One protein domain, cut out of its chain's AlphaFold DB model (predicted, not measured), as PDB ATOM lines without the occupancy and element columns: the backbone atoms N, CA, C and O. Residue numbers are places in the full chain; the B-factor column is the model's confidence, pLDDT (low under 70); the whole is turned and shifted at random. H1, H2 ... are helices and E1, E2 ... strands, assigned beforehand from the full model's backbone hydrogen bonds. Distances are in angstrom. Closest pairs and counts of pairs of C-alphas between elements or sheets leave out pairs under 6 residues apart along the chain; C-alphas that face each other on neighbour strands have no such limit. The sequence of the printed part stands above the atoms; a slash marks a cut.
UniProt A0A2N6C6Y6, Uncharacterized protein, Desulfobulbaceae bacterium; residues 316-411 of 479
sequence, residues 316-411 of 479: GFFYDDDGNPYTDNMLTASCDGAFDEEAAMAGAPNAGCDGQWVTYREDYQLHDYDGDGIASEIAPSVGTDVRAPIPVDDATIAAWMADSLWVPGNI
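AT A GLANCE: This is residues 316 to 411 of the 479 residues of an uncharacterized protein of Desulfobulbaceae bacterium (UniProt A0A2N6C6Y6). What is the shape? With little regular structure, a small, strongly twisted antiparallel sheet, E3 E2 E1 E4, has H1 and H2 on the same face, and a short pairing ties the long unnamed stretch 360 to 393 to E3. How much is named? Of 96 printed residues, 31 are in named elements, E1 E2 H1 E3 H2 E4, class mixed. How large? It is compact, radius of gyration of the C-alphas 13.0 A, spanning 36 by 32 by 24 A.

IN THESE COORDINATES: Where are the strands? E1, residues 316 to 319, begins at (31.451, -16.853, -42.033); E2 is 330 to 335, 15.0 A; E3 is 357 to 359; E4 is 406 to 410, 13.3 A. The helices? H1 is 341 to 345; H2 is 394 to 401, 10.4 A, ending at (21.757, -13.367, -34.597).

HOW THE PARTS SIT: What pairs the strands? Within hydrogen-bond range are N 330 and O 319 in hairpin E1 and E2, 2.8 A, N 318 and O 407, 2.9 A, and N 358 and O 334, 2.9 A. And the helices? C-alphas 341 and 409, closest of H1 and E4, are 5.6 A apart; H2's height over the sheet is 9.4 A.

THE WHOLE: Which links are long? H1 to E3 and E3 to H2. Cuts? The printed part has no cut. Where is pLDDT under 70? Residues 326, 368 to 377, 385 to 386.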
ATOM      1  N   GLY A 316      32.622 -16.487 -41.262       93.94
ATOM      2  CA  GLY A 316      31.451 -16.853 -42.033       93.94
ATOM      3  C   GLY A 316      30.194 -16.704 -41.186       93.94
ATOM      4  O   GLY A 316      30.227 -16.877 -39.972       93.94
ATOM      5  N   PHE A 317      29.087 -16.374 -41.836       92.00
ATOM      6  CA  PHE A 317      27.752 -16.482 -41.263       92.00
ATOM      7  C   PHE A 317      27.062 -17.657 -41.938       92.00
ATOM      8  O   PHE A 317      26.861 -17.645 -43.161       92.00
ATOM      9  N   PHE A 318      26.757 -18.680 -41.153       91.50
ATOM     10  CA  PHE A 318      26.263 -19.957 -41.637       91.50
ATOM     11  C   PHE A 318      24.784 -20.123 -41.309       91.50
ATOM     12  O   PHE A 318      24.350 -19.717 -40.234       91.50
ATOM     13  N   TYR A 319      24.038 -20.714 -42.238       89.00
ATOM     14  CA  TYR A 319      22.646 -21.108 -42.054       89.00
ATOM     15  C   TYR A 319      22.559 -22.632 -41.970       89.00
ATOM     16  O   TYR A 319      23.061 -23.322 -42.859       89.00
ATOM     17  N   ASP A 320      21.966 -23.124 -40.891       84.62
ATOM     18  CA  ASP A 320      21.622 -24.525 -40.660       84.62
ATOM     19  C   ASP A 320      20.254 -24.797 -41.304       84.62
ATOM     20  O   ASP A 320      19.210 -24.388 -40.788       84.62
ATOM     21  N   ASP A 321      20.265 -25.411 -42.486       79.12
ATOM     22  CA  ASP A 321      19.081 -25.637 -43.314       79.12
ATOM     23  C   ASP A 321      18.258 -26.860 -42.885       79.12
ATOM     24  O   ASP A 321      17.072 -26.945 -43.214       79.12
ATOM     25  N   ASP A 322      18.844 -27.783 -42.117       77.25
ATOM     26  CA  ASP A 322      18.176 -28.992 -41.630       77.25
ATOM     27  C   ASP A 322      17.978 -29.031 -40.101       77.25
ATOM     28  O   ASP A 322      17.368 -29.971 -39.574       77.25
ATOM     29  N   GLY A 323      18.403 -27.978 -39.395       73.44
ATOM     30  CA  GLY A 323      18.276 -27.830 -37.946       73.44
ATOM     31  C   GLY A 323      19.153 -28.810 -37.167       73.44
ATOM     32  O   GLY A 323      18.864 -29.102 -35.998       73.44
ATOM     33  N   ASN A 324      20.162 -29.387 -37.824       72.75
ATOM     34  CA  ASN A 324      21.114 -30.299 -37.229       72.75
ATOM     35  C   ASN A 324      22.484 -29.610 -37.136       72.75
ATOM     36  O   ASN A 324      23.220 -29.555 -38.112       72.75
ATOM     37  N   PRO A 325      22.951 -29.226 -35.936       70.50
ATOM     38  CA  PRO A 325      24.214 -28.496 -35.787       70.50
ATOM     39  C   PRO A 325      25.471 -29.312 -36.166       70.50
ATOM     40  O   PRO A 325      26.594 -28.820 -36.051       70.50
ATOM     41  N   TYR A 326      25.313 -30.580 -36.563       68.25
ATOM     42  CA  TYR A 326      26.392 -31.488 -36.952       68.25
ATOM     43  C   TYR A 326      26.504 -31.741 -38.460       68.25
ATOM     44  O   TYR A 326      27.444 -32.435 -38.874       68.25
ATOM     45  N   THR A 327      25.561 -31.251 -39.263       72.25
ATOM     46  CA  THR A 327      25.638 -31.246 -40.732       72.25
ATOM     47  C   THR A 327      26.373 -29.997 -41.217       72.25
ATOM     48  O   THR A 327      26.749 -29.119 -40.439       72.25
ATOM     49  N   ASP A 328      26.733 -29.991 -42.501       72.88
ATOM     50  CA  ASP A 328      27.499 -28.888 -43.077       72.88
ATOM     51  C   ASP A 328      26.559 -27.702 -43.322       72.88
ATOM     52  O   ASP A 328      25.790 -27.710 -44.282       72.88
ATOM     53  N   ASN A 329      26.659 -26.666 -42.489       83.38
ATOM     54  CA  ASN A 329      25.865 -25.454 -42.659       83.38
ATOM     55  C   ASN A 329      26.245 -24.694 -43.939       83.38
ATOM     56  O   ASN A 329      27.395 -24.671 -44.395       83.38
ATOM     57  N   MET A 330      25.282 -23.961 -44.487       86.44
ATOM     58  CA  MET A 330      25.475 -23.174 -45.694       86.44
ATOM     59  C   MET A 330      26.098 -21.802 -45.395       86.44
ATOM     60  O   MET A 330      25.506 -20.956 -44.726       86.44
ATOM     61  N   LEU A 331      27.274 -21.525 -45.969       91.69
ATOM     62  CA  LEU A 331      27.928 -20.213 -45.872       91.69
ATOM     63  C   LEU A 331      27.144 -19.139 -46.642       91.69
ATOM     64  O   LEU A 331      27.055 -19.190 -47.871       91.69
ATOM     65  N   THR A 332      26.609 -18.138 -45.947       92.06
ATOM     66  CA  THR A 332      25.731 -17.111 -46.540       92.06
ATOM     67  C   THR A 332      26.410 -15.756 -46.678       92.06
ATOM     68  O   THR A 332      26.246 -15.085 -47.701       92.06
ATOM     69  N   ALA A 333      27.181 -15.365 -45.670       94.00
ATOM     70  CA  ALA A 333      27.943 -14.124 -45.643       94.00
ATOM     71  C   ALA A 333      29.348 -14.382 -45.094       94.00
ATOM     72  O   ALA A 333      29.585 -15.375 -44.413       94.00
ATOM     73  N   SER A 334      30.278 -13.477 -45.368       94.38
ATOM     74  CA  SER A 334      31.634 -13.497 -44.824       94.38
ATOM     75  C   SER A 334      32.021 -12.116 -44.315       94.38
ATOM     76  O   SER A 334      31.640 -11.116 -44.924       94.38
ATOM     77  N   CYS A 335      32.805 -12.064 -43.245       93.12
ATOM     78  CA  CYS A 335      33.391 -10.824 -42.755       93.12
ATOM     79  C   CYS A 335      34.512 -10.373 -43.707       93.12
ATOM     80  O   CYS A 335      35.434 -11.145 -43.985       93.12
ATOM     81  N   ASP A 336      34.451  -9.137 -44.210       89.12
ATOM     82  CA  ASP A 336      35.508  -8.563 -45.060       89.12
ATOM     83  C   ASP A 336      36.718  -8.027 -44.262       89.12
ATOM     84  O   ASP A 336      37.744  -7.661 -44.839       89.12
ATOM     85  N   GLY A 337      36.623  -8.052 -42.931       86.06
ATOM     86  CA  GLY A 337      37.641  -7.621 -41.981       86.06
ATOM     87  C   GLY A 337      38.402  -8.757 -41.294       86.06
ATOM     88  O   GLY A 337      38.476  -9.892 -41.784       86.06
ATOM     89  N   ALA A 338      39.012  -8.432 -40.153       86.19
ATOM     90  CA  ALA A 338      39.465  -9.438 -39.194       86.19
ATOM     91  C   ALA A 338      38.252 -10.033 -38.463       86.19
ATOM     92  O   ALA A 338      37.242  -9.349 -38.288       86.19
ATOM     93  N   PHE A 339      38.353 -11.298 -38.059       89.75
ATOM     94  CA  PHE A 339      37.274 -11.995 -37.376       89.75
ATOM     95  C   PHE A 339      37.728 -12.542 -36.022       89.75
ATOM     96  O   PHE A 339      38.796 -13.137 -35.915       89.75
ATOM     97  N   ASP A 340      36.901 -12.323 -35.009       89.56
ATOM     98  CA  ASP A 340      37.020 -12.864 -33.660       89.56
ATOM     99  C   ASP A 340      35.759 -13.690 -33.378       89.56
ATOM    100  O   ASP A 340      34.664 -13.153 -33.181       89.56
ATOM    101  N   GLU A 341      35.916 -15.012 -33.418       87.94
ATOM    102  CA  GLU A 341      34.821 -15.964 -33.247       87.94
ATOM    103  C   GLU A 341      34.217 -15.910 -31.840       87.94
ATOM    104  O   GLU A 341      32.994 -15.924 -31.705       87.94
ATOM    105  N   GLU A 342      35.040 -15.764 -30.795       87.50
ATOM    106  CA  GLU A 342      34.565 -15.681 -29.410       87.50
ATOM    107  C   GLU A 342      33.660 -14.456 -29.233       87.50
ATOM    108  O   GLU A 342      32.558 -14.544 -28.679       87.50
ATOM    109  N   ALA A 343      34.088 -13.313 -29.772       88.12
ATOM    110  CA  ALA A 343      33.284 -12.102 -29.769       88.12
ATOM    111  C   ALA A 343      32.000 -12.257 -30.602       88.12
ATOM    112  O   ALA A 343      30.943 -11.786 -30.173       88.12
ATOM    113  N   ALA A 344      32.057 -12.919 -31.761       86.69
ATOM    114  CA  ALA A 344      30.885 -13.142 -32.608       86.69
ATOM    115  C   ALA A 344      29.837 -14.041 -31.935       86.69
ATOM    116  O   ALA A 344      28.643 -13.722 -31.936       86.69
ATOM    117  N   MET A 345      30.281 -15.117 -31.286       83.25
ATOM    118  CA  MET A 345      29.418 -16.040 -30.549       83.25
ATOM    119  C   MET A 345      28.800 -15.415 -29.289       83.25
ATOM    120  O   MET A 345      27.767 -15.886 -28.814       83.25
ATOM    121  N   ALA A 346      29.365 -14.323 -28.761       83.12
ATOM    122  CA  ALA A 346      28.799 -13.600 -27.619       83.12
ATOM    123  C   ALA A 346      27.466 -12.875 -27.928       83.12
ATOM    124  O   ALA A 346      26.828 -12.345 -27.014       83.12
ATOM    125  N   GLY A 347      27.013 -12.862 -29.190       71.38
ATOM    126  CA  GLY A 347      25.614 -12.593 -29.541       71.38
ATOM    127  C   GLY A 347      25.230 -11.122 -29.768       71.38
ATOM    128  O   GLY A 347      24.051 -10.826 -29.958       71.38
ATOM    129  N   ALA A 348      26.177 -10.179 -29.765       73.56
ATOM    130  CA  ALA A 348      25.883  -8.782 -30.103       73.56
ATOM    131  C   ALA A 348      25.954  -8.532 -31.629       73.56
ATOM    132  O   ALA A 348      26.886  -9.021 -32.262       73.56
ATOM    133  N   PRO A 349      25.038  -7.740 -32.231       71.94
ATOM    134  CA  PRO A 349      25.064  -7.426 -33.665       71.94
ATOM    135  C   PRO A 349      26.434  -6.947 -34.150       71.94
ATOM    136  O   PRO A 349      26.998  -6.012 -33.581       71.94
ATOM    137  N   ASN A 350      26.949  -7.586 -35.205       78.81
ATOM    138  CA  ASN A 350      28.278  -7.344 -35.783       78.81
ATOM    139  C   ASN A 350      29.467  -7.571 -34.825       78.81
ATOM    140  O   ASN A 350      30.585  -7.155 -35.125       78.81
ATOM    141  N   ALA A 351      29.262  -8.214 -33.672       82.12
ATOM    142  CA  ALA A 351      30.374  -8.587 -32.812       82.12
ATOM    143  C   ALA A 351      31.307  -9.555 -33.546       82.12
ATOM    144  O   ALA A 351      30.877 -10.367 -34.365       82.12
ATOM    145  N   GLY A 352      32.603  -9.411 -33.289       85.75
ATOM    146  CA  GLY A 352      33.635 -10.244 -33.888       85.75
ATOM    147  C   GLY A 352      34.050  -9.880 -35.310       85.75
ATOM    148  O   GLY A 352      35.159 -10.229 -35.681       85.75
ATOM    149  N   CYS A 353      33.259  -9.145 -36.099       91.25
ATOM    150  CA  CYS A 353      33.698  -8.693 -37.425       91.25
ATOM    151  C   CYS A 353      34.256  -7.261 -37.371       91.25
ATOM    152  O   CYS A 353      33.500  -6.300 -37.223       91.25
ATOM    153  N   ASP A 354      35.573  -7.104 -37.540       88.50
ATOM    154  CA  ASP A 354      36.241  -5.798 -37.688       88.50
ATOM    155  C   ASP A 354      36.158  -5.307 -39.142       88.50
ATOM    156  O   ASP A 354      37.157  -5.141 -39.846       88.50
ATOM    157  N   GLY A 355      34.924  -5.176 -39.621       88.12
ATOM    158  CA  GLY A 355      34.584  -4.875 -41.003       88.12
ATOM    159  C   GLY A 355      33.073  -4.871 -41.202       88.12
ATOM    160  O   GLY A 355      32.303  -4.572 -40.283       88.12
ATOM    161  N   GLN A 356      32.651  -5.206 -42.411       90.94
ATOM    162  CA  GLN A 356      31.266  -5.406 -42.783       90.94
ATOM    163  C   GLN A 356      31.030  -6.862 -43.198       90.94
ATOM    164  O   GLN A 356      31.833  -7.494 -43.886       90.94
ATOM    165  N   TRP A 357      29.879  -7.405 -42.802       93.56
ATOM    166  CA  TRP A 357      29.395  -8.657 -43.369       93.56
ATOM    167  C   TRP A 357      28.997  -8.440 -44.818       93.56
ATOM    168  O   TRP A 357      28.188  -7.566 -45.134       93.56
ATOM    169  N   VAL A 358      29.540  -9.261 -45.705       93.75
ATOM    170  CA  VAL A 358      29.252  -9.181 -47.131       93.75
ATOM    171  C   VAL A 358      28.910 -10.551 -47.697       93.75
ATOM    172  O   VAL A 358      29.384 -11.572 -47.204       93.75
ATOM    173  N   THR A 359      28.102 -10.591 -48.753       93.25
ATOM    174  CA  THR A 359      27.814 -11.823 -49.490       93.25
ATOM    175  C   THR A 359      28.338 -11.774 -50.920       93.25
ATOM    176  O   THR A 359      28.250 -10.752 -51.608       93.25
ATOM    177  N   TYR A 360      28.862 -12.909 -51.378       91.69
ATOM    178  CA  TYR A 360      29.268 -13.145 -52.770       91.69
ATOM    179  C   TYR A 360      28.179 -13.853 -53.585       91.69
ATOM    180  O   TYR A 360      28.400 -14.271 -54.724       91.69
ATOM    181  N   ARG A 361      26.988 -13.982 -53.001       90.12
ATOM    182  CA  ARG A 361      25.794 -14.540 -53.629       90.12
ATOM    183  C   ARG A 361      25.019 -13.478 -54.402       90.12
ATOM    184  O   ARG A 361      25.310 -12.280 -54.306       90.12
ATOM    185  N   GLU A 362      24.066 -13.908 -55.228       89.50
ATOM    186  CA  GLU A 362      23.176 -12.989 -55.954       89.50
ATOM    187  C   GLU A 362      22.435 -12.053 -54.989       89.50
ATOM    188  O   GLU A 362      22.382 -10.845 -55.252       89.50
ATOM    189  N   ASP A 363      21.994 -12.597 -53.852       87.75
ATOM    190  CA  ASP A 363      21.468 -11.907 -52.677       87.75
ATOM    191  C   ASP A 363      21.746 -12.718 -51.389       87.75
ATOM    192  O   ASP A 363      22.330 -13.800 -51.435       87.75
ATOM    193  N   TYR A 364      21.378 -12.162 -50.233       84.19
ATOM    194  CA  TYR A 364      21.477 -12.814 -48.918       84.19
ATOM    195  C   TYR A 364      20.118 -13.307 -48.400       84.19
ATOM    196  O   TYR A 364      19.983 -13.622 -47.219       84.19
ATOM    197  N   GLN A 365      19.084 -13.304 -49.245       81.19
ATOM    198  CA  GLN A 365      17.769 -13.778 -48.846       81.19
ATOM    199  C   GLN A 365      17.754 -15.301 -48.916       81.19
ATOM    200  O   GLN A 365      18.311 -15.924 -49.820       81.19
ATOM    201  N   LEU A 366      17.100 -15.893 -47.930       77.44
ATOM    202  CA  LEU A 366      16.760 -17.296 -47.970       77.44
ATOM    203  C   LEU A 366      15.543 -17.479 -48.886       77.44
ATOM    204  O   LEU A 366      14.565 -16.735 -48.768       77.44
ATOM    205  N   HIS A 367      15.604 -18.443 -49.804       71.12
ATOM    206  CA  HIS A 367      14.531 -18.698 -50.762       71.12
ATOM    207  C   HIS A 367      13.832 -20.013 -50.418       71.12
ATOM    208  O   HIS A 367      14.449 -21.072 -50.355       71.12
ATOM    209  N   ASP A 368      12.522 -19.935 -50.204       69.38
ATOM    210  CA  ASP A 368      11.638 -21.097 -50.102       69.38
ATOM    211  C   ASP A 368      11.077 -21.396 -51.501       69.38
ATOM    212  O   ASP A 368      10.042 -20.857 -51.910       69.38
ATOM    213  N   TYR A 369      11.816 -22.187 -52.285       61.03
ATOM    214  CA  TYR A 369      11.374 -22.596 -53.623       61.03
ATOM    215  C   TYR A 369      10.338 -23.729 -53.585       61.03
ATOM    216  O   TYR A 369       9.587 -23.890 -54.555       61.03
ATOM    217  N   ASP A 370      10.250 -24.463 -52.472       61.12
ATOM    218  CA  ASP A 370       9.365 -25.620 -52.300       61.12
ATOM    219  C   ASP A 370       7.987 -25.246 -51.715       61.12
ATOM    220  O   ASP A 370       7.016 -26.000 -51.842       61.12
ATOM    221  N   GLY A 371       7.864 -24.037 -51.162       56.78
ATOM    222  CA  GLY A 371       6.641 -23.452 -50.622       56.78
ATOM    223  C   GLY A 371       6.185 -24.066 -49.298       56.78
ATOM    224  O   GLY A 371       4.989 -23.997 -48.987       56.78
ATOM    225  N   ASP A 372       7.085 -24.705 -48.549       56.91
ATOM    226  CA  ASP A 372       6.781 -25.371 -47.278       56.91
ATOM    227  C   ASP A 372       7.005 -24.473 -46.045       56.91
ATOM    228  O   ASP A 372       6.661 -24.856 -44.922       56.91
ATOM    229  N   GLY A 373       7.466 -23.239 -46.260       53.91
ATOM    230  CA  GLY A 373       7.753 -22.259 -45.220       53.91
ATOM    231  C   GLY A 373       9.124 -22.427 -44.569       53.91
ATOM    232  O   GLY A 373       9.419 -21.675 -43.637       53.91
ATOM    233  N   ILE A 374       9.944 -23.370 -45.039       56.50
ATOM    234  CA  ILE A 374      11.352 -23.524 -44.685       56.50
ATOM    235  C   ILE A 374      12.143 -23.109 -45.915       56.50
ATOM    236  O   ILE A 374      11.949 -23.622 -47.010       56.50
ATOM    237  N   ALA A 375      13.040 -22.144 -45.764       61.38
ATOM    238  CA  ALA A 375      13.912 -21.850 -46.878       61.38
ATOM    239  C   ALA A 375      14.925 -22.984 -47.050       61.38
ATOM    240  O   ALA A 375      15.797 -23.169 -46.203       61.38
ATOM    241  N   SER A 376      14.760 -23.735 -48.136       61.53
ATOM    242  CA  SER A 376      15.567 -24.901 -48.489       61.53
ATOM    243  C   SER A 376      16.747 -24.561 -49.405       61.53
ATOM    244  O   SER A 376      17.614 -25.406 -49.617       61.53
ATOM    245  N   GLU A 377      16.821 -23.337 -49.946       68.75
ATOM    246  CA  GLU A 377      17.922 -22.931 -50.821       68.75
ATOM    247  C   GLU A 377      18.381 -21.485 -50.577       68.75
ATOM    248  O   GLU A 377      17.610 -20.568 -50.279       68.75
ATOM    249  N   ILE A 378      19.681 -21.263 -50.771       73.75
ATOM    250  CA  ILE A 378      20.304 -19.937 -50.735       73.75
ATOM    251  C   ILE A 378      20.658 -19.533 -52.161       73.75
ATOM    252  O   ILE A 378      21.108 -20.364 -52.954       73.75
ATOM    253  N   ALA A 379      20.511 -18.245 -52.468       83.62
ATOM    254  CA  ALA A 379      20.883 -17.677 -53.755       83.62
ATOM    255  C   ALA A 379      22.279 -18.146 -54.225       83.62
ATOM    256  O   ALA A 379      23.212 -18.249 -53.412       83.62
ATOM    257  N   PRO A 380      22.454 -18.434 -55.528       84.56
ATOM    258  CA  PRO A 380      23.711 -18.950 -56.052       84.56
ATOM    259  C   PRO A 380      24.849 -17.942 -55.862       84.56
ATOM    260  O   PRO A 380      24.634 -16.728 -55.794       84.56
ATOM    261  N   SER A 381      26.082 -18.448 -55.788       87.06
ATOM    262  CA  SER A 381      27.256 -17.575 -55.792       87.06
ATOM    263  C   SER A 381      27.466 -16.968 -57.178       87.06
ATOM    264  O   SER A 381      27.453 -17.680 -58.183       87.06
ATOM    265  N   VAL A 382      27.698 -15.654 -57.224       83.56
ATOM    266  CA  VAL A 382      28.197 -14.962 -58.425       83.56
ATOM    267  C   VAL A 382      29.715 -14.826 -58.410       83.56
ATOM    268  O   VAL A 382      30.329 -14.619 -59.457       83.56
ATOM    269  N   GLY A 383      30.318 -14.975 -57.227       74.06
ATOM    270  CA  GLY A 383      31.741 -14.823 -56.985       74.06
ATOM    271  C   GLY A 383      32.280 -13.417 -57.226       74.06
ATOM    272  O   GLY A 383      31.595 -12.499 -57.683       74.06
ATOM    273  N   THR A 384      33.561 -13.265 -56.921       70.88
ATOM    274  CA  THR A 384      34.285 -11.986 -56.973       70.88
ATOM    275  C   THR A 384      34.601 -11.520 -58.389       70.88
ATOM    276  O   THR A 384      34.728 -10.321 -58.632       70.88
ATOM    277  N   ASP A 385      34.683 -12.452 -59.340       66.69
ATOM    278  CA  ASP A 385      35.042 -12.163 -60.732       66.69
ATOM    279  C   ASP A 385      33.939 -11.401 -61.487       66.69
ATOM    280  O   ASP A 385      34.209 -10.728 -62.483       66.69
ATOM    281  N   VAL A 386      32.684 -11.521 -61.037       65.12
ATOM    282  CA  VAL A 386      31.506 -10.986 -61.739       65.12
ATOM    283  C   VAL A 386      31.010  -9.686 -61.114       65.12
ATOM    284  O   VAL A 386      30.582  -8.780 -61.836       65.12
ATOM    285  N   ARG A 387      31.047  -9.566 -59.782       76.88
ATOM    286  CA  ARG A 387      30.538  -8.393 -59.062       76.88
ATOM    287  C   ARG A 387      31.275  -8.196 -57.739       76.88
ATOM    288  O   ARG A 387      31.679  -9.156 -57.093       76.88
ATOM    289  N   ALA A 388      31.366  -6.938 -57.307       83.94
ATOM    290  CA  ALA A 388      31.697  -6.615 -55.924       83.94
ATOM    291  C   ALA A 388      30.705  -7.291 -54.953       83.94
ATOM    292  O   ALA A 388      29.523  -7.437 -55.297       83.94
ATOM    293  N   PRO A 389      31.153  -7.692 -53.754       89.81
ATOM    294  CA  PRO A 389      30.267  -8.321 -52.789       89.81
ATOM    295  C   PRO A 389      29.152  -7.366 -52.343       89.81
ATOM    296  O   PRO A 389      29.332  -6.145 -52.323       89.81
ATOM    297  N   ILE A 390      27.983  -7.919 -52.011       92.56
ATOM    298  CA  ILE A 390      26.862  -7.141 -51.476       92.56
ATOM    299  C   ILE A 390      27.062  -6.983 -49.970       92.56
ATOM    300  O   ILE A 390      27.130  -7.998 -49.277       92.56
ATOM    301  N   PRO A 391      27.073  -5.753 -49.441       94.00
ATOM    302  CA  PRO A 391      27.039  -5.554 -48.005       94.00
ATOM    303  C   PRO A 391      25.698  -5.994 -47.408       94.00
ATOM    304  O   PRO A 391      24.639  -5.619 -47.915       94.00
ATOM    305  N   VAL A 392      25.748  -6.768 -46.325       93.12
ATOM    306  CA  VAL A 392      24.575  -7.147 -45.532       93.12
ATOM    307  C   VAL A 392      24.297  -6.028 -44.531       93.12
ATOM    308  O   VAL A 392      25.214  -5.493 -43.908       93.12
ATOM    309  N   ASP A 393      23.036  -5.621 -44.418       91.38
ATOM    310  CA  ASP A 393      22.643  -4.536 -43.521       91.38
ATOM    311  C   ASP A 393      22.535  -4.995 -42.055       91.38
ATOM    312  O   ASP A 393      22.205  -6.146 -41.763       91.38
ATOM    313  N   ASP A 394      22.763  -4.066 -41.122       89.06
ATOM    314  CA  ASP A 394      22.769  -4.342 -39.678       89.06
ATOM    315  C   ASP A 394      21.450  -4.936 -39.162       89.06
ATOM    316  O   ASP A 394      21.457  -5.691 -38.189       89.06
ATOM    317  N   ALA A 395      20.309  -4.597 -39.778       90.75
ATOM    318  CA  ALA A 395      19.015  -5.121 -39.351       90.75
ATOM    319  C   ALA A 395      18.867  -6.598 -39.730       90.75
ATOM    320  O   ALA A 395      18.348  -7.378 -38.932       90.75
ATOM    321  N   THR A 396      19.370  -6.987 -40.902       91.56
ATOM    322  CA  THR A 396      19.475  -8.390 -41.315       91.56
ATOM    323  C   THR A 396      20.427  -9.163 -40.402       91.56
ATOM    324  O   THR A 396      20.041 -10.210 -39.892       91.56
ATOM    325  N   ILE A 397      21.621  -8.632 -40.111       91.06
ATOM    326  CA  ILE A 397      22.565  -9.287 -39.186       91.06
ATOM    327  C   ILE A 397      21.943  -9.462 -37.798       91.06
ATOM    328  O   ILE A 397      22.015 -10.543 -37.218       91.06
ATOM    329  N   ALA A 398      21.272  -8.434 -37.273       89.62
ATOM    330  CA  ALA A 398      20.573  -8.534 -35.995       89.62
ATOM    331  C   ALA A 398      19.436  -9.571 -36.017       89.62
ATOM    332  O   ALA A 398      19.174 -10.193 -34.988       89.62
ATOM    333  N   ALA A 399      18.767  -9.762 -37.159       90.00
ATOM    334  CA  ALA A 399      17.741 -10.788 -37.317       90.00
ATOM    335  C   ALA A 399      18.343 -12.200 -37.328       90.00
ATOM    336  O   ALA A 399      17.840 -13.055 -36.607       90.00
ATOM    337  N   TRP A 400      19.432 -12.426 -38.072       90.62
ATOM    338  CA  TRP A 400      20.144 -13.710 -38.073       90.62
ATOM    339  C   TRP A 400      20.654 -14.066 -36.677       90.62
ATOM    340  O   TRP A 400      20.399 -15.155 -36.194       90.62
ATOM    341  N   MET A 401      21.271 -13.124 -35.964       87.62
ATOM    342  CA  MET A 401      21.757 -13.367 -34.597       87.62
ATOM    343  C   MET A 401      20.653 -13.664 -33.571       87.62
ATOM    344  O   MET A 401      20.944 -14.164 -32.486       87.62
ATOM    345  N   ALA A 402      19.400 -13.324 -33.875       88.69
ATOM    346  CA  ALA A 402      18.257 -13.633 -33.023       88.69
ATOM    347  C   ALA A 402      17.644 -15.016 -33.314       88.69
ATOM    348  O   ALA A 402      16.737 -15.431 -32.589       88.69
ATOM    349  N   ASP A 403      18.112 -15.711 -34.354       86.12
ATOM    350  CA  ASP A 403      17.615 -17.003 -34.813       86.12
ATOM    351  C   ASP A 403      18.693 -18.082 -34.631       86.12
ATOM    352  O   ASP A 403      19.818 -17.953 -35.102       86.12
ATOM    353  N   SER A 404      18.344 -19.166 -33.936       84.75
ATOM    354  CA  SER A 404      19.268 -20.262 -33.631       84.75
ATOM    355  C   SER A 404      19.720 -21.057 -34.854       84.75
ATOM    356  O   SER A 404      20.689 -21.798 -34.742       84.75
ATOM    357  N   LEU A 405      19.033 -20.926 -35.994       85.06
ATOM    358  CA  LEU A 405      19.461 -21.538 -37.257       85.06
ATOM    359  C   LEU A 405      20.648 -20.813 -37.893       85.06
ATOM    360  O   LEU A 405      21.189 -21.278 -38.892       85.06
ATOM    361  N   TRP A 406      21.060 -19.672 -37.343       87.44
ATOM    362  CA  TRP A 406      22.191 -18.935 -37.862       87.44
ATOM    363  C   TRP A 406      23.319 -18.847 -36.851       87.44
ATOM    364  O   TRP A 406      23.131 -18.458 -35.699       87.44
ATOM    365  N   VAL A 407      24.526 -19.157 -37.315       88.69
ATOM    366  CA  VAL A 407      25.712 -19.192 -36.463       88.69
ATOM    367  C   VAL A 407      26.860 -18.474 -37.169       88.69
ATOM    368  O   VAL A 407      27.207 -18.844 -38.296       88.69
ATOM    369  N   PRO A 408      27.459 -17.437 -36.557       90.88
ATOM    370  CA  PRO A 408      28.745 -16.936 -37.009       90.88
ATOM    371  C   PRO A 408      29.855 -17.897 -36.570       90.88
ATOM    372  O   PRO A 408      29.809 -18.432 -35.465       90.88
ATOM    373  N   GLY A 409      30.869 -18.087 -37.406       91.00
ATOM    374  CA  GLY A 409      32.012 -18.931 -37.066       91.00
ATOM    375  C   GLY A 409      33.165 -18.794 -38.046       91.00
ATOM    376  O   GLY A 409      33.061 -18.091 -39.056       91.00
ATOM    377  N   ASN A 410      34.277 -19.455 -37.759       91.31
ATOM    378  CA  ASN A 410      35.415 -19.490 -38.668       91.31
ATOM    379  C   ASN A 410      35.110 -20.296 -39.942       91.31
ATOM    380  O   ASN A 410      34.482 -21.353 -39.918       91.31
ATOM    381  N   ILE A 411      35.592 -19.817 -41.095       93.56
ATOM    382  CA  ILE A 411      35.604 -20.603 -42.337       93.56
ATOM    383  C   ILE A 411      36.865 -21.476 -42.338       93.56
ATOM    384  O   ILE A 411      37.819 -21.222 -43.076       93.56
TER     385      ILE A 411